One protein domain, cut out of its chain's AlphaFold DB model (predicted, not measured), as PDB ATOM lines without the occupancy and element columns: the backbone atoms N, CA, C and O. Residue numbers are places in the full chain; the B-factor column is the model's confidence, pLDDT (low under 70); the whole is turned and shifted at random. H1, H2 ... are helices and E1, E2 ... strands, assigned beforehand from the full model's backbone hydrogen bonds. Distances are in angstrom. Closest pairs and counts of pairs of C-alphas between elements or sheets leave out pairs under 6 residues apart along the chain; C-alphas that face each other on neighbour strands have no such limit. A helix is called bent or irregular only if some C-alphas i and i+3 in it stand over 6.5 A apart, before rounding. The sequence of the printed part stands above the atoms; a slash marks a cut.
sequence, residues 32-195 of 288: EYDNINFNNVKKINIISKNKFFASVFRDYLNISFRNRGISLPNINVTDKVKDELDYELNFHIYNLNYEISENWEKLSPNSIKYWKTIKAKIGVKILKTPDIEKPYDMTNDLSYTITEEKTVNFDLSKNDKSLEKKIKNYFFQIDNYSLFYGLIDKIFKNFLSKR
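AT A GLANCE: This is residues 32 to 195 of the 288 residues of an uncharacterized protein of Spirochaetes bacterium GWB1_27_13 (UniProt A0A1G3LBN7). A small head at one end, a four-strand sheet with H1 packed over one face, runs out into a long, narrow arm, a twisted three-strand ribbon of E4, E5 and E7. The chain returns from the arm's far end through H2, which grazes the ribbon, and H3, which crosses one face of the ribbon and packs on H1. The 164 printed residues hold three named helices and seven named strands, in the order E1 H1 E2 E3 E4 E5 E6 E7 H2 H3, a mixed class of helices and strands. The head's sheet, E2 E1 E3 E6, is mixed; the ribbon, E4 E5 E7, is antiparallel. The whole is loose, a rod of 68 by 33 by 26 A, with a radius of gyration of the C-alphas of 20.1 A.

HOW THE PARTS SIT: E1 (residues 43 to 48), H1 (51 to 66) and E2 (74 to 78) form a strand-helix-strand unit, two parallel neighbour strands with a helix between, its crossover right-handed; N 46 and O 76 are 2.8 A apart. E3 (89 to 93) is parallel to E1, with N 47 and O 91 at 2.8 A. E6 (124 to 128) is antiparallel to E3, with N 92 and O 125 at 2.7 A. H1 is on this sheet in two layers, helix over one face, at a height of 9.5 A, along the strands. E4 (97 to 108) and E5 (111 to 122) form a hairpin, with N 101 and O 117 at 2.8 A. E5 runs on into E6 at 56 degrees. E7 (142 to 153) is antiparallel to E5, with N 116 and O 148 at 2.9 A. H2 (163 to 173) only grazes the sheet E4 E5 E7, with its residues 167 to 171. H3 (176 to 195) makes two layers with that sheet, at a height of 10.0 A, over E5 and E7; the C-alphas of Ile 146 and Leu 183, the closest of E7 and H3, are 6.4 A apart. H3 touches H1 at a steep tilt of 46 degrees, the same way; their closest C-alphas, Val 56 and Tyr 181, are 6.2 A apart. O i to N i+4 pairs are within hydrogen-bond range throughout H1, in 5 of 7 in H2 and 12 of 16 in H3.

IN THESE COORDINATES: E1, 16.4 A long, begins at C-alpha 43 (-5.387, -20.412, -54.716). H1 measures 22.4 A, E2 and E3 13.1 A each, and E6 13.5 A. E4, 35.7 A, ends at C-alpha 108 (5.122, -39.861, -7.527); E5 measures 35.5 A and E7 36.4 A. H2, 16.6 A, is only just irregular, with C-alphas 170 and 173 6.6 A apart. H3, 27.5 A, is irregular, with C-alphas 187 and 190 7.6 A apart and a kink of 56 degrees near residue 188; it ends at C-alpha 195 (9.137, -19.623, -50.201).

THE WHOLE: The C-alphas of Glu 133 and Lys 158, the two farthest apart, are 68.7 A apart. The printed part has no cut. The link from E6 to E7 is long, 13 residues. Mean pLDDT of the printed part is 71.3; 62 residues are under 70, among them 129 to 175.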
ATOM      1  N   GLU A  32      15.861 -27.814 -55.832       39.94
ATOM      2  CA  GLU A  32      15.261 -27.488 -57.145       39.94
ATOM      3  C   GLU A  32      14.155 -26.416 -57.093       39.94
ATOM      4  O   GLU A  32      13.918 -25.722 -58.077       39.94
ATOM      5  N   TYR A  33      13.504 -26.217 -55.942       47.62
ATOM      6  CA  TYR A  33      12.431 -25.226 -55.785       47.62
ATOM      7  C   TYR A  33      12.898 -23.927 -55.103       47.62
ATOM      8  O   TYR A  33      12.047 -23.135 -54.691       47.62
ATOM      9  N   ASP A  34      14.200 -23.727 -54.858       46.44
ATOM     10  CA  ASP A  34      14.699 -22.586 -54.062       46.44
ATOM     11  C   ASP A  34      14.403 -21.211 -54.712       46.44
ATOM     12  O   ASP A  34      14.431 -20.185 -54.031       46.44
ATOM     13  N   ASN A  35      13.991 -21.193 -55.988       50.78
ATOM     14  CA  ASN A  35      13.665 -19.980 -56.746       50.78
ATOM     15  C   ASN A  35      12.175 -19.580 -56.748       50.78
ATOM     16  O   ASN A  35      11.827 -18.558 -57.339       50.78
ATOM     17  N   ILE A  36      11.272 -20.342 -56.118       62.03
ATOM     18  CA  ILE A  36       9.823 -20.089 -56.232       62.03
ATOM     19  C   ILE A  36       9.284 -19.318 -55.017       62.03
ATOM     20  O   ILE A  36       9.378 -19.769 -53.879       62.03
ATOM     21  N   ASN A  37       8.680 -18.154 -55.274       72.75
ATOM     22  CA  ASN A  37       8.032 -17.301 -54.276       72.75
ATOM     23  C   ASN A  37       6.523 -17.600 -54.196       72.75
ATOM     24  O   ASN A  37       5.827 -17.537 -55.207       72.75
ATOM     25  N   PHE A  38       6.020 -17.900 -52.998       80.94
ATOM     26  CA  PHE A  38       4.612 -18.198 -52.721       80.94
ATOM     27  C   PHE A  38       3.809 -16.999 -52.208       80.94
ATOM     28  O   PHE A  38       2.609 -17.131 -51.994       80.94
ATOM     29  N   ASN A  39       4.424 -15.826 -52.035       78.75
ATOM     30  CA  ASN A  39       3.747 -14.648 -51.485       78.75
ATOM     31  C   ASN A  39       2.513 -14.211 -52.287       78.75
ATOM     32  O   ASN A  39       1.596 -13.642 -51.712       78.75
ATOM     33  N   ASN A  40       2.496 -14.471 -53.596       76.88
ATOM     34  CA  ASN A  40       1.417 -14.045 -54.488       76.88
ATOM     35  C   ASN A  40       0.455 -15.181 -54.850       76.88
ATOM     36  O   ASN A  40      -0.402 -14.984 -55.705       76.88
ATOM     37  N   VAL A  41       0.615 -16.364 -54.247       81.69
ATOM     38  CA  VAL A  41      -0.270 -17.496 -54.524       81.69
ATOM     39  C   VAL A  41      -1.649 -17.172 -53.966       81.69
ATOM     40  O   VAL A  41      -1.783 -16.937 -52.767       81.69
ATOM     41  N   LYS A  42      -2.675 -17.163 -54.822       85.62
ATOM     42  CA  LYS A  42      -4.054 -16.822 -54.430       85.62
ATOM     43  C   LYS A  42      -4.914 -18.046 -54.164       85.62
ATOM     44  O   LYS A  42      -5.855 -17.966 -53.377       85.62
ATOM     45  N   LYS A  43      -4.609 -19.172 -54.810       89.31
ATOM     46  CA  LYS A  43      -5.387 -20.412 -54.716       89.31
ATOM     47  C   LYS A  43      -4.476 -21.600 -54.441       89.31
ATOM     48  O   LYS A  43      -3.639 -21.947 -55.272       89.31
ATOM     49  N   ILE A  44      -4.675 -22.236 -53.290       90.06
ATOM     50  CA  ILE A  44      -3.967 -23.451 -52.883       90.06
ATOM     51  C   ILE A  44      -4.971 -24.593 -52.776       90.06
ATOM     52  O   ILE A  44      -6.048 -24.427 -52.212       90.06
ATOM     53  N   ASN A  45      -4.593 -25.768 -53.259       91.00
ATOM     54  CA  ASN A  45      -5.337 -27.000 -53.056       91.00
ATOM     55  C   ASN A  45      -4.537 -27.957 -52.175       91.00
ATOM     56  O   ASN A  45      -3.344 -28.166 -52.398       91.00
ATOM     57  N   ILE A  46      -5.191 -28.581 -51.203       91.69
ATOM     58  CA  ILE A  46      -4.642 -29.685 -50.419       91.69
ATOM     59  C   ILE A  46      -5.458 -30.929 -50.753       91.69
ATOM     60  O   ILE A  46      -6.623 -31.046 -50.369       91.69
ATOM     61  N   ILE A  47      -4.834 -31.872 -51.452       88.94
ATOM     62  CA  ILE A  47      -5.448 -33.119 -51.892       88.94
ATOM     63  C   ILE A  47      -4.989 -34.236 -50.954       88.94
ATOM     64  O   ILE A  47      -3.835 -34.659 -50.997       88.94
ATOM     65  N   SER A  48      -5.875 -34.723 -50.086       89.31
ATOM     66  CA  SER A  48      -5.571 -35.814 -49.157       89.31
ATOM     67  C   SER A  48      -6.791 -36.669 -48.846       89.31
ATOM     68  O   SER A  48      -7.886 -36.160 -48.623       89.31
ATOM     69  N   LYS A  49      -6.576 -37.982 -48.706       89.56
ATOM     70  CA  LYS A  49      -7.591 -38.894 -48.153       89.56
ATOM     71  C   LYS A  49      -7.834 -38.663 -46.655       89.56
ATOM     72  O   LYS A  49      -8.917 -38.962 -46.160       89.56
ATOM     73  N   ASN A  50      -6.849 -38.136 -45.919       88.88
ATOM     74  CA  ASN A  50      -6.987 -37.853 -44.493       88.88
ATOM     75  C   ASN A  50      -7.448 -36.404 -44.279       88.88
ATOM     76  O   ASN A  50      -6.642 -35.473 -44.255       88.88
ATOM     77  N   LYS A  51      -8.759 -36.230 -44.083       88.75
ATOM     78  CA  LYS A  51      -9.383 -34.913 -43.880       88.75
ATOM     79  C   LYS A  51      -8.866 -34.186 -42.637       88.75
ATOM     80  O   LYS A  51      -8.742 -32.965 -42.670       88.75
ATOM     81  N   PHE A  52      -8.543 -34.915 -41.566       89.44
ATOM     82  CA  PHE A  52      -8.024 -34.310 -40.339       89.44
ATOM     83  C   PHE A  52      -6.638 -33.710 -40.575       89.44
ATOM     84  O   PHE A  52      -6.461 -32.513 -40.375       89.44
ATOM     85  N   PHE A  53      -5.691 -34.498 -41.103       89.12
ATOM     86  CA  PHE A  53      -4.355 -34.003 -41.459       89.12
ATOM     87  C   PHE A  53      -4.446 -32.799 -42.402       89.12
ATOM     88  O   PHE A  53      -3.782 -31.791 -42.179       89.12
ATOM     89  N   ALA A  54      -5.287 -32.879 -43.438       91.31
ATOM     90  CA  ALA A  54      -5.441 -31.793 -44.399       91.31
ATOM     91  C   ALA A  54      -6.011 -30.511 -43.768       91.31
ATOM     92  O   ALA A  54      -5.566 -29.420 -44.112       91.31
ATOM     93  N   SER A  55      -6.935 -30.633 -42.807       91.81
ATOM     94  CA  SER A  55      -7.432 -29.489 -42.035       91.81
ATOM     95  C   SER A  55      -6.330 -28.860 -41.183       91.81
ATOM     96  O   SER A  55      -6.143 -27.649 -41.245       91.81
ATOM     97  N   VAL A  56      -5.557 -29.665 -40.442       90.75
ATOM     98  CA  VAL A  56      -4.424 -29.152 -39.647       90.75
ATOM     99  C   VAL A  56      -3.389 -28.485 -40.557       90.75
ATOM    100  O   VAL A  56      -2.844 -27.434 -40.223       90.75
ATOM    101  N   PHE A  57      -3.147 -29.043 -41.747       93.81
ATOM    102  CA  PHE A  57      -2.211 -28.466 -42.708       93.81
ATOM    103  C   PHE A  57      -2.704 -27.143 -43.298       93.81
ATOM    104  O   PHE A  57      -1.924 -26.198 -43.410       93.81
ATOM    105  N   ARG A  58      -4.000 -27.027 -43.603       94.56
ATOM    106  CA  ARG A  58      -4.622 -25.753 -43.987       94.56
ATOM    107  C   ARG A  58      -4.409 -24.691 -42.908       94.56
ATOM    108  O   ARG A  58      -4.004 -23.572 -43.220       94.56
ATOM    109  N   ASP A  59      -4.649 -25.038 -41.647       90.56
ATOM    110  CA  ASP A  59      -4.513 -24.101 -40.529       90.56
ATOM    111  C   ASP A  59      -3.040 -23.686 -40.333       90.56
ATOM    112  O   ASP A  59      -2.740 -22.502 -40.159       90.56
ATOM    113  N   TYR A  60      -2.105 -24.627 -40.491       90.31
ATOM    114  CA  TYR A  60      -0.662 -24.366 -40.503       90.31
ATOM    115  C   TYR A  60      -0.229 -23.416 -41.636       90.31
ATOM    116  O   TYR A  60       0.582 -22.507 -41.415       90.31
ATOM    117  N   LEU A  61      -0.773 -23.580 -42.849       90.44
ATOM    118  CA  LEU A  61      -0.534 -22.654 -43.962       90.44
ATOM    119  C   LEU A  61      -1.074 -21.260 -43.641       90.44
ATOM    120  O   LEU A  61      -0.333 -20.285 -43.759       90.44
ATOM    121  N   ASN A  62      -2.313 -21.154 -43.157       87.00
ATOM    122  CA  ASN A  62      -2.906 -19.874 -42.759       87.00
ATOM    123  C   ASN A  62      -2.038 -19.131 -41.733       87.00
ATOM    124  O   ASN A  62      -1.751 -17.946 -41.908       87.00
ATOM    125  N   ILE A  63      -1.562 -19.829 -40.696       82.00
ATOM    126  CA  ILE A  63      -0.637 -19.268 -39.699       82.00
ATOM    127  C   ILE A  63       0.674 -18.832 -40.365       82.00
ATOM    128  O   ILE A  63       1.175 -17.739 -40.095       82.00
ATOM    129  N   SER A  64       1.219 -19.641 -41.275       82.69
ATOM    130  CA  SER A  64       2.473 -19.342 -41.973       82.69
ATOM    131  C   SER A  64       2.403 -18.082 -42.842       82.69
ATOM    132  O   SER A  64       3.375 -17.319 -42.842       82.69
ATOM    133  N   PHE A  65       1.289 -17.849 -43.544       80.56
ATOM    134  CA  PHE A  65       1.041 -16.631 -44.329       80.56
ATOM    135  C   PHE A  65       0.757 -15.422 -43.426       80.56
ATOM    136  O   PHE A  65       1.390 -14.374 -43.582       80.56
ATOM    137  N   ARG A  66      -0.118 -15.582 -42.422       75.69
ATOM    138  CA  ARG A  66      -0.479 -14.512 -41.476       75.69
ATOM    139  C   ARG A  66       0.734 -13.981 -40.716       75.69
ATOM    140  O   ARG A  66       0.949 -12.773 -40.686       75.69
ATOM    141  N   ASN A  67       1.568 -14.867 -40.168       71.88
ATOM    142  CA  ASN A  67       2.770 -14.484 -39.414       71.88
ATOM    143  C   ASN A  67       3.805 -13.736 -40.268       71.88
ATOM    144  O   ASN A  67       4.742 -13.149 -39.733       71.88
ATOM    145  N   ARG A  68       3.653 -13.765 -41.596       72.25
ATOM    146  CA  ARG A  68       4.531 -13.097 -42.560       72.25
ATOM    147  C   ARG A  68       3.915 -11.837 -43.172       72.25
ATOM    148  O   ARG A  68       4.567 -11.200 -43.999       72.25
ATOM    149  N   GLY A  69       2.703 -11.471 -42.746       65.44
ATOM    150  CA  GLY A  69       1.990 -10.266 -43.174       65.44
ATOM    151  C   GLY A  69       1.450 -10.324 -44.604       65.44
ATOM    152  O   GLY A  69       1.219  -9.275 -45.196       65.44
ATOM    153  N   ILE A  70       1.290 -11.517 -45.178       72.94
ATOM    154  CA  ILE A  70       0.869 -11.712 -46.573       72.94
ATOM    155  C   ILE A  70      -0.636 -11.995 -46.634       72.94
ATOM    156  O   ILE A  70      -1.199 -12.555 -45.690       72.94
ATOM    157  N   SER A  71      -1.274 -11.618 -47.747       75.94
ATOM    158  CA  SER A  71      -2.658 -11.979 -48.072       75.94
ATOM    159  C   SER A  71      -2.871 -13.485 -47.925       75.94
ATOM    160  O   SER A  71      -2.060 -14.289 -48.390       75.94
ATOM    161  N   LEU A  72      -3.963 -13.875 -47.270       81.00
ATOM    162  CA  LEU A  72      -4.285 -15.286 -47.105       81.00
ATOM    163  C   LEU A  72      -4.767 -15.859 -48.447       81.00
ATOM    164  O   LEU A  72      -5.729 -15.329 -49.006       81.00
ATOM    165  N   PRO A  73      -4.145 -16.932 -48.961       86.75
ATOM    166  CA  PRO A  73      -4.680 -17.636 -50.115       86.75
ATOM    167  C   PRO A  73      -6.035 -18.260 -49.779       86.75
ATOM    168  O   PRO A  73      -6.295 -18.652 -48.639       86.75
ATOM    169  N   ASN A  74      -6.874 -18.442 -50.793       90.19
ATOM    170  CA  ASN A  74      -8.001 -19.355 -50.691       90.19
ATOM    171  C   ASN A  74      -7.462 -20.794 -50.718       90.19
ATOM    172  O   ASN A  74      -6.902 -21.229 -51.728       90.19
ATOM    173  N   ILE A  75      -7.586 -21.507 -49.596       91.81
ATOM    174  CA  ILE A  75      -7.073 -22.871 -49.440       91.81
ATOM    175  C   ILE A  75      -8.236 -23.862 -49.449       91.81
ATOM    176  O   ILE A  75      -9.007 -23.941 -48.491       91.81
ATOM    177  N   ASN A  76      -8.313 -24.664 -50.506       91.94
ATOM    178  CA  ASN A  76      -9.256 -25.767 -50.615       91.94
ATOM    179  C   ASN A  76      -8.670 -27.067 -50.045       91.94
ATOM    180  O   ASN A  76      -7.469 -27.318 -50.136       91.94
ATOM    181  N   VAL A  77      -9.537 -27.912 -49.482       90.31
ATOM    182  CA  VAL A  77      -9.195 -29.263 -49.020       90.31
ATOM    183  C   VAL A  77     -10.120 -30.256 -49.711       90.31
ATOM    184  O   VAL A  77     -11.338 -30.169 -49.578       90.31
ATOM    185  N   THR A  78      -9.547 -31.227 -50.415       88.06
ATOM    186  CA  THR A  78     -10.301 -32.236 -51.169       88.06
ATOM    187  C   THR A  78      -9.635 -33.607 -51.073       88.06
ATOM    188  O   THR A  78      -8.442 -33.722 -50.811       88.06
ATOM    189  N   ASP A  79     -10.403 -34.669 -51.286       83.94
ATOM    190  CA  ASP A  79      -9.901 -36.035 -51.464       83.94
ATOM    191  C   ASP A  79      -9.856 -36.457 -52.945       83.94
ATOM    192  O   ASP A  79      -9.377 -37.547 -53.269       83.94
ATOM    193  N   LYS A  80     -10.324 -35.589 -53.851       79.88
ATOM    194  CA  LYS A  80     -10.386 -35.818 -55.298       79.88
ATOM    195  C   LYS A  80      -9.357 -34.972 -56.034       79.88
ATOM    196  O   LYS A  80      -9.210 -33.787 -55.769       79.88
ATOM    197  N   VAL A  81      -8.750 -35.579 -57.046       68.00
ATOM    198  CA  VAL A  81      -7.771 -34.979 -57.972       68.00
ATOM    199  C   VAL A  81      -8.456 -34.122 -59.062       68.00
ATOM    200  O   VAL A  81      -7.874 -33.812 -60.091       68.00
ATOM    201  N   LYS A  82      -9.737 -33.774 -58.890       62.56
ATOM    202  CA  LYS A  82     -10.438 -32.929 -59.864       62.56
ATOM    203  C   LYS A  82     -10.010 -31.473 -59.669       62.56
ATOM    204  O   LYS A  82      -9.762 -31.059 -58.538       62.56
ATOM    205  N   ASP A  83      -9.936 -30.739 -60.774       59.09
ATOM    206  CA  ASP A  83      -9.767 -29.282 -60.807       59.09
ATOM    207  C   ASP A  83      -8.361 -28.759 -60.436       59.09
ATOM    208  O   ASP A  83      -8.218 -27.594 -60.088       59.09
ATOM    209  N   GLU A  84      -7.294 -29.569 -60.556       63.59
ATOM    210  CA  GLU A  84      -5.897 -29.141 -60.286       63.59
ATOM    211  C   GLU A  84      -5.475 -27.866 -61.043       63.59
ATOM    212  O   GLU A  84      -4.681 -27.076 -60.524       63.59
ATOM    213  N   LEU A  85      -6.014 -27.664 -62.251       63.41
ATOM    214  CA  LEU A  85      -5.721 -26.519 -63.122       63.41
ATOM    215  C   LEU A  85      -6.301 -25.197 -62.597       63.41
ATOM    216  O   LEU A  85      -5.786 -24.134 -62.937       63.41
ATOM    217  N   ASP A  86      -7.331 -25.252 -61.747       71.88
ATOM    218  CA  ASP A  86      -7.967 -24.062 -61.169       71.88
ATOM    219  C   ASP A  86      -7.189 -23.496 -59.972       71.88
ATOM    220  O   ASP A  86      -7.503 -22.404 -59.476       71.88
ATOM    221  N   TYR A  87      -6.173 -24.231 -59.508       78.62
ATOM    222  CA  TYR A  87      -5.316 -23.871 -58.386       78.62
ATOM    223  C   TYR A  87      -3.885 -23.619 -58.848       78.62
ATOM    224  O   TYR A  87      -3.322 -24.335 -59.675       78.62
ATOM    225  N   GLU A  88      -3.269 -22.599 -58.258       80.81
ATOM    226  CA  GLU A  88      -1.901 -22.186 -58.576       80.81
ATOM    227  C   GLU A  88      -0.869 -23.101 -57.900       80.81
ATOM    228  O   GLU A  88       0.234 -23.282 -58.417       80.81
ATOM    229  N   LEU A  89      -1.227 -23.699 -56.756       84.19
ATOM    230  CA  LEU A  89      -0.382 -24.608 -55.986       84.19
ATOM    231  C   LEU A  89      -1.210 -25.775 -55.433       84.19
ATOM    232  O   LEU A  89      -2.166 -25.562 -54.691       84.19
ATOM    233  N   ASN A  90      -0.815 -27.006 -55.739       83.44
ATOM    234  CA  ASN A  90      -1.477 -28.222 -55.274       83.44
ATOM    235  C   ASN A  90      -0.522 -29.050 -54.396       83.44
ATOM    236  O   ASN A  90       0.589 -29.386 -54.808       83.44
ATOM    237  N   PHE A  91      -0.965 -29.409 -53.190       85.94
ATOM    238  CA  PHE A  91      -0.284 -30.322 -52.272       85.94
ATOM    239  C   PHE A  91      -1.008 -31.669 -52.238       85.94
ATOM    240  O   PHE A  91      -2.071 -31.799 -51.639       85.94
ATOM    241  N   HIS A  92      -0.412 -32.692 -52.832       83.50
ATOM    242  CA  HIS A  92      -0.906 -34.064 -52.865       83.50
ATOM    243  C   HIS A  92      -0.322 -34.867 -51.715       83.50
ATOM    244  O   HIS A  92       0.835 -35.262 -51.768       83.50
ATOM    245  N   ILE A  93      -1.111 -35.173 -50.697       84.50
ATOM    246  CA  ILE A  93      -0.708 -36.039 -49.587       84.50
ATOM    247  C   ILE A  93      -1.283 -37.432 -49.852       84.50
ATOM    248  O   ILE A  93      -2.449 -37.699 -49.544       84.50
ATOM    249  N   TYR A  94      -0.483 -38.308 -50.460       76.12
ATOM    250  CA  TYR A  94      -0.963 -39.567 -51.044       76.12
ATOM    251  C   TYR A  94      -0.590 -40.831 -50.250       76.12
ATOM    252  O   TYR A  94      -1.216 -41.867 -50.463       76.12
ATOM    253  N   ASN A  95       0.372 -40.769 -49.320       72.44
ATOM    254  CA  ASN A  95       0.813 -41.938 -48.542       72.44
ATOM    255  C   ASN A  95       1.004 -41.614 -47.052       72.44
ATOM    256  O   ASN A  95       2.106 -41.747 -46.534       72.44
ATOM    257  N   LEU A  96      -0.039 -41.109 -46.380       79.12
ATOM    258  CA  LEU A  96      -0.006 -40.820 -44.942       79.12
ATOM    259  C   LEU A  96      -0.424 -42.054 -44.128       79.12
ATOM    260  O   LEU A  96      -1.614 -42.282 -43.918       79.12
ATOM    261  N   ASN A  97       0.558 -42.795 -43.621       79.62
ATOM    262  CA  ASN A  97       0.367 -43.884 -42.663       79.62
ATOM    263  C   ASN A  97       0.902 -43.443 -41.306       79.62
ATOM    264  O   ASN A  97       2.010 -42.921 -41.235       79.62
ATOM    265  N   TYR A  98       0.145 -43.629 -40.230       80.94
ATOM    266  CA  TYR A  98       0.597 -43.217 -38.907       80.94
ATOM    267  C   TYR A  98       0.068 -44.126 -37.803       80.94
ATOM    268  O   TYR A  98      -1.021 -44.684 -37.904       80.94
ATOM    269  N   GLU A  99       0.842 -44.216 -36.731       82.62
ATOM    270  CA  GLU A  99       0.497 -44.895 -35.490       82.62
ATOM    271  C   GLU A  99       0.621 -43.895 -34.345       82.62
ATOM    272  O   GLU A  99       1.635 -43.205 -34.218       82.62
ATOM    273  N   ILE A 100      -0.417 -43.809 -33.514       80.88
ATOM    274  CA  ILE A 100      -0.382 -43.040 -32.271       80.88
ATOM    275  C   ILE A 100      -0.257 -44.036 -31.128       80.88
ATOM    276  O   ILE A 100      -1.061 -44.956 -31.003       80.88
ATOM    277  N   SER A 101       0.758 -43.836 -30.297       81.56
ATOM    278  CA  SER A 101       0.937 -44.569 -29.048       81.56
ATOM    279  C   SER A 101       0.752 -43.615 -27.882       81.56
ATOM    280  O   SER A 101       1.247 -42.488 -27.905       81.56
ATOM    281  N   GLU A 102       0.025 -44.068 -26.871       80.25
ATOM    282  CA  GLU A 102      -0.205 -43.325 -25.640       80.25
ATOM    283  C   GLU A 102       0.447 -44.083 -24.497       80.25
ATOM    284  O   GLU A 102       0.280 -45.295 -24.371       80.25
ATOM    285  N   ASN A 103       1.194 -43.374 -23.667       78.62
ATOM    286  CA  ASN A 103       1.917 -43.964 -22.558       78.62
ATOM    287  C   ASN A 103       1.827 -43.048 -21.344       78.62
ATOM    288  O   ASN A 103       1.619 -41.838 -21.453       78.62
ATOM    289  N   TRP A 104       2.003 -43.636 -20.170       75.38
ATOM    290  CA  TRP A 104       2.073 -42.891 -18.930       75.38
ATOM    291  C   TRP A 104       2.958 -43.602 -17.924       75.38
ATOM    292  O   TRP A 104       3.122 -44.819 -17.952       75.38
ATOM    293  N   GLU A 105       3.499 -42.816 -17.011       76.81
ATOM    294  CA  GLU A 105       4.336 -43.274 -15.921       76.81
ATOM    295  C   GLU A 105       3.969 -42.504 -14.658       76.81
ATOM    296  O   GLU A 105       3.803 -41.279 -14.660       76.81
ATOM    297  N   LYS A 106       3.836 -43.227 -13.548       73.88
ATOM    298  CA  LYS A 106       3.655 -42.609 -12.241       73.88
ATOM    299  C   LYS A 106       5.009 -42.121 -11.729       73.88
ATOM    300  O   LYS A 106       5.852 -42.935 -11.377       73.88
ATOM    301  N   LEU A 107       5.182 -40.803 -11.645       73.50
ATOM    302  CA  LEU A 107       6.408 -40.180 -11.134       73.50
ATOM    303  C   LEU A 107       6.432 -40.136  -9.603       73.50
ATOM    304  O   LEU A 107       7.476 -40.278  -8.976       73.50
ATOM    305  N   SER A 108       5.271 -39.912  -8.983       70.12
ATOM    306  CA  SER A 108       5.122 -39.861  -7.527       70.12
ATOM    307  C   SER A 108       3.692 -40.248  -7.123       70.12
ATOM    308  O   SER A 108       2.832 -40.406  -7.995       70.12
ATOM    309  N   PRO A 109       3.372 -40.412  -5.821       68.12
ATOM    310  CA  PRO A 109       2.001 -40.676  -5.365       68.12
ATOM    311  C   PRO A 109       0.956 -39.724  -5.960       68.12
ATOM    312  O   PRO A 109      -0.158 -40.154  -6.248       68.12
ATOM    313  N   ASN A 110       1.372 -38.482  -6.215       69.50
ATOM    314  CA  ASN A 110       0.539 -37.358  -6.618       69.50
ATOM    315  C   ASN A 110       0.911 -36.818  -8.011       69.50
ATOM    316  O   ASN A 110       0.439 -35.754  -8.392       69.50
ATOM    317  N   SER A 111       1.774 -37.494  -8.776       65.56
ATOM    318  CA  SER A 111       2.249 -36.983 -10.067       65.56
ATOM    319  C   SER A 111       2.359 -38.081 -11.106       65.56
ATOM    320  O   SER A 111       2.845 -39.184 -10.829       65.56
ATOM    321  N   ILE A 112       1.911 -37.762 -12.315       67.56
ATOM    322  CA  ILE A 112       1.969 -38.649 -13.471       67.56
ATOM    323  C   ILE A 112       2.525 -37.888 -14.656       67.56
ATOM    324  O   ILE A 112       2.112 -36.764 -14.956       67.56
ATOM    325  N   LYS A 113       3.438 -38.558 -15.350       73.00
ATOM    326  CA  LYS A 113       3.874 -38.204 -16.685       73.00
ATOM    327  C   LYS A 113       2.995 -38.943 -17.681       73.00
ATOM    328  O   LYS A 113       2.866 -40.157 -17.599       73.00
ATOM    329  N   TYR A 114       2.403 -38.225 -18.619       73.62
ATOM    330  CA  TYR A 114       1.674 -38.799 -19.745       73.62
ATOM    331  C   TYR A 114       2.291 -38.283 -21.036       73.62
ATOM    332  O   TYR A 114       2.673 -37.112 -21.113       73.62
ATOM    333  N   TRP A 115       2.391 -39.133 -22.049       71.88
ATOM    334  CA  TRP A 115       2.854 -38.717 -23.362       71.88
ATOM    335  C   TRP A 115       2.135 -39.449 -24.484       71.88
ATOM    336  O   TRP A 115       1.825 -40.640 -24.388       71.88
ATOM    337  N   LYS A 116       1.905 -38.719 -25.575       78.62
ATOM    338  CA  LYS A 116       1.473 -39.283 -26.851       78.62
ATOM    339  C   LYS A 116       2.606 -39.181 -27.852       78.62
ATOM    340  O   LYS A 116       3.255 -38.144 -27.962       78.62
ATOM    341  N   THR A 117       2.807 -40.236 -28.623       74.75
ATOM    342  CA  THR A 117       3.775 -40.259 -29.716       74.75
ATOM    343  C   THR A 117       3.054 -40.618 -31.000       74.75
ATOM    344  O   THR A 117       2.453 -41.688 -31.076       74.75
ATOM    345  N   ILE A 118       3.157 -39.761 -32.016       76.81
ATOM    346  CA  ILE A 118       2.795 -40.105 -33.391       76.81
ATOM    347  C   ILE A 118       4.052 -40.522 -34.155       76.81
ATOM    348  O   ILE A 118       5.053 -39.801 -34.191       76.81
ATOM    349  N   LYS A 119       3.995 -41.701 -34.768       74.19
ATOM    350  CA  LYS A 119       4.948 -42.161 -35.776       74.19
ATOM    351  C   LYS A 119       4.233 -42.134 -37.108       74.19
ATOM    352  O   LYS A 119       3.250 -42.843 -37.272       74.19
ATOM    353  N   ALA A 120       4.693 -41.311 -38.037       75.56
ATOM    354  CA  ALA A 120       4.051 -41.151 -39.330       75.56
ATOM    355  C   ALA A 120       5.045 -41.326 -40.469       75.56
ATOM    356  O   ALA A 120       6.201 -40.918 -40.388       75.56
ATOM    357  N   LYS A 121       4.547 -41.909 -41.546       72.81
ATOM    358  CA  LYS A 121       5.178 -42.046 -42.841       72.81
ATOM    359  C   LYS A 121       4.305 -41.292 -43.828       72.81
ATOM    360  O   LYS A 121       3.099 -41.525 -43.851       72.81
ATOM    361  N   ILE A 122       4.880 -40.350 -44.565       71.75
ATOM    362  CA  ILE A 122       4.110 -39.447 -45.424       71.75
ATOM    363  C   ILE A 122       4.752 -39.307 -46.802       71.75
ATOM    364  O   ILE A 122       5.938 -39.008 -46.917       71.75
ATOM    365  N   GLY A 123       3.941 -39.500 -47.842       71.06
ATOM    366  CA  GLY A 123       4.256 -39.119 -49.218       71.06
ATOM    367  C   GLY A 123       3.525 -37.834 -49.583       71.06
ATOM    368  O   GLY A 123       2.299 -37.757 -49.433       71.06
ATOM    369  N   VAL A 124       4.277 -36.831 -50.040       75.25
ATOM    370  CA  VAL A 124       3.746 -35.538 -50.479       75.25
ATOM    371  C   VAL A 124       4.264 -35.227 -51.875       75.25
ATOM    372  O   VAL A 124       5.467 -35.291 -52.120       75.25
ATOM    373  N   LYS A 125       3.366 -34.841 -52.775       77.12
ATOM    374  CA  LYS A 125       3.701 -34.316 -54.092       77.12
ATOM    375  C   LYS A 125       3.225 -32.876 -54.224       77.12
ATOM    376  O   LYS A 125       2.097 -32.572 -53.859       77.12
ATOM    377  N   ILE A 126       4.086 -31.979 -54.689       78.00
ATOM    378  CA  ILE A 126       3.761 -30.550 -54.819       78.00
ATOM    379  C   ILE A 126       3.779 -30.193 -56.301       78.00
ATOM    380  O   ILE A 126       4.758 -30.482 -56.988       78.00
ATOM    381  N   LEU A 127       2.690 -29.596 -56.782       75.62
ATOM    382  CA  LEU A 127       2.520 -29.155 -58.166       75.62
ATOM    383  C   LEU A 127       2.221 -27.660 -58.208       75.62
ATOM    384  O   LEU A 127       1.433 -27.170 -57.401       75.62
ATOM    385  N   LYS A 128       2.807 -26.951 -59.172       70.75
ATOM    386  CA  LYS A 128       2.497 -25.551 -59.467       70.75
ATOM    387  C   LYS A 128       1.959 -25.452 -60.892       70.75
ATOM    388  O   LYS A 128       2.578 -25.974 -61.812       70.75
ATOM    389  N   THR A 129       0.839 -24.770 -61.075       67.12
ATOM    390  CA  THR A 129       0.217 -24.570 -62.395       67.12
ATOM    391  C   THR A 129       0.704 -23.237 -62.989       67.12
ATOM    392  O   THR A 129       0.818 -22.266 -62.234       67.12
ATOM    393  N   PRO A 130       1.017 -23.139 -64.300       52.91
ATOM    394  CA  PRO A 130       0.861 -24.145 -65.360       52.91
ATOM    395  C   PRO A 130       2.094 -25.039 -65.588       52.91
ATOM    396  O   PRO A 130       2.060 -25.882 -66.481       52.91
ATOM    397  N   ASP A 131       3.160 -24.874 -64.801       53.56
ATOM    398  CA  ASP A 131       4.445 -25.576 -64.946       53.56
ATOM    399  C   ASP A 131       4.344 -27.057 -64.507       53.56
ATOM    400  O   ASP A 131       4.911 -27.488 -63.501       53.56
ATOM    401  N   ILE A 132       3.592 -27.859 -65.269       49.91
ATOM    402  CA  ILE A 132       3.311 -29.286 -65.014       49.91
ATOM    403  C   ILE A 132       4.554 -30.175 -65.227       49.91
ATOM    404  O   ILE A 132       4.547 -31.349 -64.855       49.91
ATOM    405  N   GLU A 133       5.647 -29.659 -65.797       41.78
ATOM    406  CA  GLU A 133       6.655 -30.531 -66.412       41.78
ATOM    407  C   GLU A 133       7.451 -31.424 -65.446       41.78
ATOM    408  O   GLU A 133       7.933 -32.467 -65.890       41.78
ATOM    409  N   LYS A 134       7.537 -31.130 -64.136       47.91
ATOM    410  CA  LYS A 134       8.105 -32.080 -63.152       47.91
ATOM    411  C   LYS A 134       7.418 -32.020 -61.785       47.91
ATOM    412  O   LYS A 134       7.742 -31.154 -60.967       47.91
ATOM    413  N   PRO A 135       6.520 -32.974 -61.483       51.12
ATOM    414  CA  PRO A 135       6.004 -33.145 -60.140       51.12
ATOM    415  C   PRO A 135       7.120 -33.320 -59.119       51.12
ATOM    416  O   PRO A 135       7.953 -34.211 -59.278       51.12
ATOM    417  N   TYR A 136       7.117 -32.528 -58.046       54.25
ATOM    418  CA  TYR A 136       7.972 -32.854 -56.912       54.25
ATOM    419  C   TYR A 136       7.364 -34.036 -56.182       54.25
ATOM    420  O   TYR A 136       6.218 -33.935 -55.755       54.25
ATOM    421  N   ASP A 137       8.104 -35.127 -56.036       51.38
ATOM    422  CA  ASP A 137       7.624 -36.326 -55.369       51.38
ATOM    423  C   ASP A 137       8.504 -36.658 -54.159       51.38
ATOM    424  O   ASP A 137       9.683 -36.992 -54.291       51.38
ATOM    425  N   MET A 138       7.940 -36.556 -52.952       53.50
ATOM    426  CA  MET A 138       8.592 -36.990 -51.712       53.50
ATOM    427  C   MET A 138       8.471 -38.518 -51.537       53.50
ATOM    428  O   MET A 138       8.156 -38.992 -50.447       53.50
ATOM    429  N   THR A 139       8.715 -39.300 -52.595       46.31
ATOM    430  CA  THR A 139       8.479 -40.759 -52.656       46.31
ATOM    431  C   THR A 139       9.374 -41.596 -51.746       46.31
ATOM    432  O   THR A 139       9.135 -42.790 -51.584       46.31
ATOM    433  N   ASN A 140      10.375 -41.004 -51.094       46.25
ATOM    434  CA  ASN A 140      11.191 -41.719 -50.115       46.25
ATOM    435  C   ASN A 140      10.571 -41.627 -48.720       46.25
ATOM    436  O   ASN A 140      11.225 -41.127 -47.815       46.25
ATOM    437  N   ASP A 141       9.329 -42.089 -48.558       46.84
ATOM    438  CA  ASP A 141       8.876 -42.794 -47.354       46.84
ATOM    439  C   ASP A 141       9.436 -42.247 -46.019       46.84
ATOM    440  O   ASP A 141      10.012 -42.974 -45.206       46.84
ATOM    441  N   LEU A 142       9.297 -40.933 -45.808       52.50
ATOM    442  CA  LEU A 142       9.959 -40.227 -44.713       52.50
ATOM    443  C   LEU A 142       9.254 -40.560 -43.398       52.50
ATOM    444  O   LEU A 142       8.067 -40.266 -43.235       52.50
ATOM    445  N   SER A 143       9.981 -41.192 -42.472       48.22
ATOM    446  CA  SER A 143       9.477 -41.541 -41.146       48.22
ATOM    447  C   SER A 143       9.762 -40.422 -40.147       48.22
ATOM    448  O   SER A 143      10.897 -39.998 -39.921       48.22
ATOM    449  N   TYR A 144       8.698 -39.931 -39.527       53.00
ATOM    450  CA  TYR A 144       8.748 -38.877 -38.532       53.00
ATOM    451  C   TYR A 144       8.149 -39.380 -37.229       53.00
ATOM    452  O   TYR A 144       7.049 -39.924 -37.206       53.00
ATOM    453  N   THR A 145       8.863 -39.129 -36.136       41.09
ATOM    454  CA  THR A 145       8.361 -39.329 -34.776       41.09
ATOM    455  C   THR A 145       8.230 -37.970 -34.101       41.09
ATOM    456  O   THR A 145       9.190 -37.185 -34.115       41.09
ATOM    457  N   ILE A 146       7.053 -37.702 -33.536       56.53
ATOM    458  CA  ILE A 146       6.751 -36.544 -32.687       56.53
ATOM    459  C   ILE A 146       6.172 -37.078 -31.379       56.53
ATOM    460  O   ILE A 146       5.239 -37.878 -31.406       56.53
ATOM    461  N   THR A 147       6.727 -36.633 -30.254       49.25
ATOM    462  CA  THR A 147       6.240 -36.959 -28.911       49.25
ATOM    463  C   THR A 147       5.814 -35.674 -28.229       49.25
ATOM    464  O   THR A 147       6.587 -34.717 -28.196       49.25
ATOM    465  N   GLU A 148       4.609 -35.661 -27.675       44.72
ATOM    466  CA  GLU A 148       4.136 -34.604 -26.792       44.72
ATOM    467  C   GLU A 148       3.983 -35.155 -25.380       44.72
ATOM    468  O   GLU A 148       3.385 -36.213 -25.175       44.72
ATOM    469  N   GLU A 149       4.529 -34.430 -24.410       53.84
ATOM    470  CA  GLU A 149       4.562 -34.838 -23.012       53.84
ATOM    471  C   GLU A 149       3.831 -33.815 -22.142       53.84
ATOM    472  O   GLU A 149       4.027 -32.607 -22.277       53.84
ATOM    473  N   LYS A 150       3.021 -34.299 -21.200       47.22
ATOM    474  CA  LYS A 150       2.362 -33.476 -20.185       47.22
ATOM    475  C   LYS A 150       2.548 -34.116 -18.816       47.22
ATOM    476  O   LYS A 150       2.225 -35.285 -18.611       47.22
ATOM    477  N   THR A 151       3.040 -33.330 -17.865       55.94
ATOM    478  CA  THR A 151       3.096 -33.730 -16.455       55.94
ATOM    479  C   THR A 151       1.918 -33.107 -15.725       55.94
ATOM    480  O   THR A 151       1.687 -31.903 -15.838       55.94
ATOM    481  N   VAL A 152       1.159 -33.921 -14.994       50.41
ATOM    482  CA  VAL A 152       0.015 -33.459 -14.201       50.41
ATOM    483  C   VAL A 152       0.257 -33.810 -12.742       50.41
ATOM    484  O   VAL A 152       0.498 -34.969 -12.402       50.41
ATOM    485  N   ASN A 153       0.170 -32.792 -11.892       55.81
ATOM    486  CA  ASN A 153       0.223 -32.944 -10.447       55.81
ATOM    487  C   ASN A 153      -1.206 -32.937  -9.898       55.81
ATOM    488  O   ASN A 153      -2.009 -32.070 -10.241       55.81
ATOM    489  N   PHE A 154      -1.515 -33.913  -9.056       55.91
ATOM    490  CA  PHE A 154      -2.799 -34.082  -8.395       55.91
ATOM    491  C   PHE A 154      -2.659 -33.713  -6.925       55.91
ATOM    492  O   PHE A 154      -1.759 -34.196  -6.242       55.91
ATOM    493  N   ASP A 155      -3.580 -32.905  -6.413       54.69
ATOM    494  CA  ASP A 155      -3.628 -32.624  -4.984       54.69
ATOM    495  C   ASP A 155      -4.434 -33.723  -4.277       54.69
ATOM    496  O   ASP A 155      -5.669 -33.712  -4.245       54.69
ATOM    497  N   LEU A 156      -3.740 -34.759  -3.799       52.84
ATOM    498  CA  LEU A 156      -4.360 -35.918  -3.156       52.84
ATOM    499  C   LEU A 156      -4.281 -35.794  -1.642       52.84
ATOM    500  O   LEU A 156      -3.526 -36.495  -0.977       52.84
ATOM    501  N   SER A 157      -5.123 -34.928  -1.088       51.03
ATOM    502  CA  SER A 157      -5.374 -34.889   0.356       51.03
ATOM    503  C   SER A 157      -6.253 -36.050   0.851       51.03
ATOM    504  O   SER A 157      -6.464 -36.191   2.054       51.03
ATOM    505  N   LYS A 158      -6.776 -36.911  -0.040       48.78
ATOM    506  CA  LYS A 158      -7.625 -38.056   0.331       48.78
ATOM    507  C   LYS A 158      -7.299 -39.295  -0.506       48.78
ATOM    508  O   LYS A 158      -7.290 -39.240  -1.731       48.78
ATOM    509  N   ASN A 159      -7.038 -40.402   0.196       47.72
ATOM    510  CA  ASN A 159      -6.782 -41.756  -0.308       47.72
ATOM    511  C   ASN A 159      -7.934 -42.254  -1.195       47.72
ATOM    512  O   ASN A 159      -8.839 -42.946  -0.730       47.72
ATOM    513  N   ASP A 160      -7.910 -41.900  -2.475       52.44
ATOM    514  CA  ASP A 160      -9.001 -42.207  -3.387       52.44
ATOM    515  C   ASP A 160      -8.526 -43.229  -4.427       52.44
ATOM    516  O   ASP A 160      -7.824 -42.905  -5.388       52.44
ATOM    517  N   LYS A 161      -8.947 -44.491  -4.256       53.28
ATOM    518  CA  LYS A 161      -8.750 -45.595  -5.224       53.28
ATOM    519  C   LYS A 161      -9.339 -45.288  -6.620       53.28
ATOM    520  O   LYS A 161      -9.159 -46.060  -7.552       53.28
ATOM    521  N   SER A 162      -9.996 -44.137  -6.785       57.34
ATOM    522  CA  SER A 162     -10.490 -43.568  -8.041       57.34
ATOM    523  C   SER A 162      -9.424 -42.839  -8.884       57.34
ATOM    524  O   SER A 162      -9.775 -42.330  -9.953       57.34
ATOM    525  N   LEU A 163      -8.160 -42.740  -8.446       59.00
ATOM    526  CA  LEU A 163      -7.144 -41.949  -9.151       59.00
ATOM    527  C   LEU A 163      -7.009 -42.354 -10.622       59.00
ATOM    528  O   LEU A 163      -7.102 -41.500 -11.491       59.00
ATOM    529  N   GLU A 164      -6.890 -43.649 -10.914       53.88
ATOM    530  CA  GLU A 164      -6.704 -44.165 -12.278       53.88
ATOM    531  C   GLU A 164      -7.892 -43.846 -13.203       53.88
ATOM    532  O   GLU A 164      -7.716 -43.538 -14.381       53.88
ATOM    533  N   LYS A 165      -9.115 -43.828 -12.659       60.72
ATOM    534  CA  LYS A 165     -10.328 -43.431 -13.389       60.72
ATOM    535  C   LYS A 165     -10.397 -41.912 -13.599       60.72
ATOM    536  O   LYS A 165     -10.793 -41.467 -14.672       60.72
ATOM    537  N   LYS A 166      -9.971 -41.116 -12.610       60.75
ATOM    538  CA  LYS A 166      -9.851 -39.648 -12.719       60.75
ATOM    539  C   LYS A 166      -8.776 -39.256 -13.738       60.75
ATOM    540  O   LYS A 166      -9.040 -38.412 -14.581       60.75
ATOM    541  N   ILE A 167      -7.629 -39.929 -13.714       57.16
ATOM    542  CA  ILE A 167      -6.534 -39.855 -14.693       57.16
ATOM    543  C   ILE A 167      -7.072 -40.158 -16.090       57.16
ATOM    544  O   ILE A 167      -7.007 -39.290 -16.953       57.16
ATOM    545  N   LYS A 168      -7.688 -41.331 -16.308       55.53
ATOM    546  CA  LYS A 168      -8.266 -41.690 -17.615       55.53
ATOM    547  C   LYS A 168      -9.254 -40.635 -18.117       55.53
ATOM    548  O   LYS A 168      -9.176 -40.257 -19.276       55.53
ATOM    549  N   ASN A 169     -10.104 -40.084 -17.246       59.12
ATOM    550  CA  ASN A 169     -11.047 -39.023 -17.619       59.12
ATOM    551  C   ASN A 169     -10.385 -37.654 -17.889       59.12
ATOM    552  O   ASN A 169     -10.930 -36.869 -18.660       59.12
ATOM    553  N   TYR A 170      -9.232 -37.354 -17.280       57.19
ATOM    554  CA  TYR A 170      -8.508 -36.085 -17.450       57.19
ATOM    555  C   TYR A 170      -7.558 -36.097 -18.664       57.19
ATOM    556  O   TYR A 170      -7.329 -35.057 -19.281       57.19
ATOM    557  N   PHE A 171      -7.013 -37.262 -19.039       55.28
ATOM    558  CA  PHE A 171      -5.988 -37.396 -20.087       55.28
ATOM    559  C   PHE A 171      -6.519 -37.486 -21.528       55.28
ATOM    560  O   PHE A 171      -5.724 -37.470 -22.463       55.28
ATOM    561  N   PHE A 172      -7.838 -37.422 -21.748       52.94
ATOM    562  CA  PHE A 172      -8.414 -37.233 -23.092       52.94
ATOM    563  C   PHE A 172      -8.119 -35.851 -23.720       52.94
ATOM    564  O   PHE A 172      -8.563 -35.576 -24.829       52.94
ATOM    565  N   GLN A 173      -7.386 -34.971 -23.026       51.97
ATOM    566  CA  GLN A 173      -7.172 -33.579 -23.437       51.97
ATOM    567  C   GLN A 173      -5.941 -33.320 -24.320       51.97
ATOM    568  O   GLN A 173      -5.854 -32.219 -24.856       51.97
ATOM    569  N   ILE A 174      -4.985 -34.252 -24.472       57.94
ATOM    570  CA  ILE A 174      -3.974 -34.092 -25.536       57.94
ATOM    571  C   ILE A 174      -4.673 -34.450 -26.841       57.94
ATOM    572  O   ILE A 174      -4.859 -35.632 -27.159       57.94
ATOM    573  N   ASP A 175      -5.149 -33.421 -27.536       69.12
ATOM    574  CA  ASP A 175      -5.752 -33.595 -28.841       69.12
ATOM    575  C   ASP A 175      -4.705 -34.117 -29.833       69.12
ATOM    576  O   ASP A 175      -3.496 -34.009 -29.649       69.12
ATOM    577  N   ASN A 176      -5.171 -34.754 -30.900       80.12
ATOM    578  CA  ASN A 176      -4.247 -35.166 -31.947       80.12
ATOM    579  C   ASN A 176      -3.776 -33.945 -32.765       80.12
ATOM    580  O   ASN A 176      -2.837 -34.068 -33.545       80.12
ATOM    581  N   TYR A 177      -4.402 -32.770 -32.615       81.81
ATOM    582  CA  TYR A 177      -4.094 -31.589 -33.421       81.81
ATOM    583  C   TYR A 177      -2.643 -31.155 -33.215       81.81
ATOM    584  O   TYR A 177      -1.928 -30.988 -34.200       81.81
ATOM    585  N   SER A 178      -2.179 -31.051 -31.971       79.44
ATOM    586  CA  SER A 178      -0.787 -30.710 -31.633       79.44
ATOM    587  C   SER A 178       0.236 -31.675 -32.252       79.44
ATOM    588  O   SER A 178       1.231 -31.236 -32.835       79.44
ATOM    589  N   LEU A 179      -0.026 -32.985 -32.204       78.50
ATOM    590  CA  LEU A 179       0.830 -34.023 -32.788       78.50
ATOM    591  C   LEU A 179       0.907 -33.904 -34.314       78.50
ATOM    592  O   LEU A 179       1.995 -33.940 -34.896       78.50
ATOM    593  N   PHE A 180      -0.244 -33.736 -34.967       82.88
ATOM    594  CA  PHE A 180      -0.325 -33.545 -36.413       82.88
ATOM    595  C   PHE A 180       0.304 -32.213 -36.845       82.88
ATOM    596  O   PHE A 180       1.018 -32.173 -37.845       82.88
ATOM    597  N   TYR A 181       0.118 -31.146 -36.068       83.81
ATOM    598  CA  TYR A 181       0.748 -29.848 -36.299       83.81
ATOM    599  C   TYR A 181       2.271 -29.950 -36.183       83.81
ATOM    600  O   TYR A 181       2.984 -29.457 -37.053       83.81
ATOM    601  N   GLY A 182       2.787 -30.644 -35.164       77.88
ATOM    602  CA  GLY A 182       4.221 -30.897 -35.001       77.88
ATOM    603  C   GLY A 182       4.815 -31.731 -36.139       77.88
ATOM    604  O   GLY A 182       5.930 -31.462 -36.591       77.88
ATOM    605  N   LEU A 183       4.059 -32.705 -36.655       80.38
ATOM    606  CA  LEU A 183       4.437 -33.471 -37.843       80.38
ATOM    607  C   LEU A 183       4.539 -32.556 -39.074       80.38
ATOM    608  O   LEU A 183       5.551 -32.572 -39.771       80.38
ATOM    609  N   ILE A 184       3.521 -31.723 -39.304       84.44
ATOM    610  CA  ILE A 184       3.476 -30.752 -40.404       84.44
ATOM    611  C   ILE A 184       4.618 -29.734 -40.297       84.44
ATOM    612  O   ILE A 184       5.298 -29.501 -41.295       84.44
ATOM    613  N   ASP A 185       4.876 -29.167 -39.115       83.25
ATOM    614  CA  ASP A 185       5.987 -28.232 -38.886       83.25
ATOM    615  C   ASP A 185       7.317 -28.877 -39.286       83.25
ATOM    616  O   ASP A 185       8.066 -28.330 -40.097       83.25
ATOM    617  N   LYS A 186       7.563 -30.107 -38.828       77.69
ATOM    618  CA  LYS A 186       8.797 -30.843 -39.130       77.69
ATOM    619  C   LYS A 186       8.993 -31.116 -40.624       77.69
ATOM    620  O   LYS A 186      10.134 -31.128 -41.084       77.69
ATOM    621  N   ILE A 187       7.912 -31.319 -41.378       76.56
ATOM    622  CA  ILE A 187       7.959 -31.571 -42.827       76.56
ATOM    623  C   ILE A 187       8.103 -30.261 -43.610       76.56
ATOM    624  O   ILE A 187       8.956 -30.139 -44.488       76.56
ATOM    625  N   PHE A 188       7.260 -29.273 -43.310       81.50
ATOM    626  CA  PHE A 188       7.014 -28.140 -44.200       81.50
ATOM    627  C   PHE A 188       7.661 -26.830 -43.755       81.50
ATOM    628  O   PHE A 188       7.761 -25.920 -44.575       81.50
ATOM    629  N   LYS A 189       8.126 -26.687 -42.507       83.81
ATOM    630  CA  LYS A 189       8.678 -25.418 -41.998       83.81
ATOM    631  C   LYS A 189       9.797 -24.864 -42.865       83.81
ATOM    632  O   LYS A 189       9.687 -23.732 -43.323       83.81
ATOM    633  N   ASN A 190      10.833 -25.659 -43.129       78.94
ATOM    634  CA  ASN A 190      11.979 -25.220 -43.932       78.94
ATOM    635  C   ASN A 190      11.588 -24.964 -45.393       78.94
ATOM    636  O   ASN A 190      12.089 -24.037 -46.031       78.94
ATOM    637  N   PHE A 191      10.672 -25.775 -45.926       78.44
ATOM    638  CA  PHE A 191      10.162 -25.611 -47.281       78.44
ATOM    639  C   PHE A 191       9.410 -24.282 -47.440       78.44
ATOM    640  O   PHE A 191       9.723 -23.500 -48.342       78.44
ATOM    641  N   LEU A 192       8.464 -23.999 -46.541       83.69
ATOM    642  CA  LEU A 192       7.658 -22.784 -46.570       83.69
ATOM    643  C   LEU A 192       8.448 -21.550 -46.142       83.69
ATOM    644  O   LEU A 192       8.220 -20.485 -46.696       83.69
ATOM    645  N   SER A 193       9.393 -21.650 -45.204       79.50
ATOM    646  CA  SER A 193      10.157 -20.484 -44.743       79.50
ATOM    647  C   SER A 193      11.016 -19.862 -45.837       79.50
ATOM    648  O   SER A 193      11.237 -18.655 -45.819       79.50
ATOM    649  N   LYS A 194      11.486 -20.671 -46.791       78.75
ATOM    650  CA  LYS A 194      12.228 -20.195 -47.963       78.75
ATOM    651  C   LYS A 194      11.327 -19.527 -49.014       78.75
ATOM    652  O   LYS A 194      11.803 -18.681 -49.769       78.75
ATOM    653  N   ARG A 195      10.046 -19.913 -49.073       78.81
ATOM    654  CA  ARG A 195       9.137 -19.623 -50.201       78.81
ATOM    655  C   ARG A 195       8.037 -18.628 -49.856       78.81
ATOM    656  O   ARG A 195       7.633 -17.862 -50.719       78.81
TER     657      ARG A 195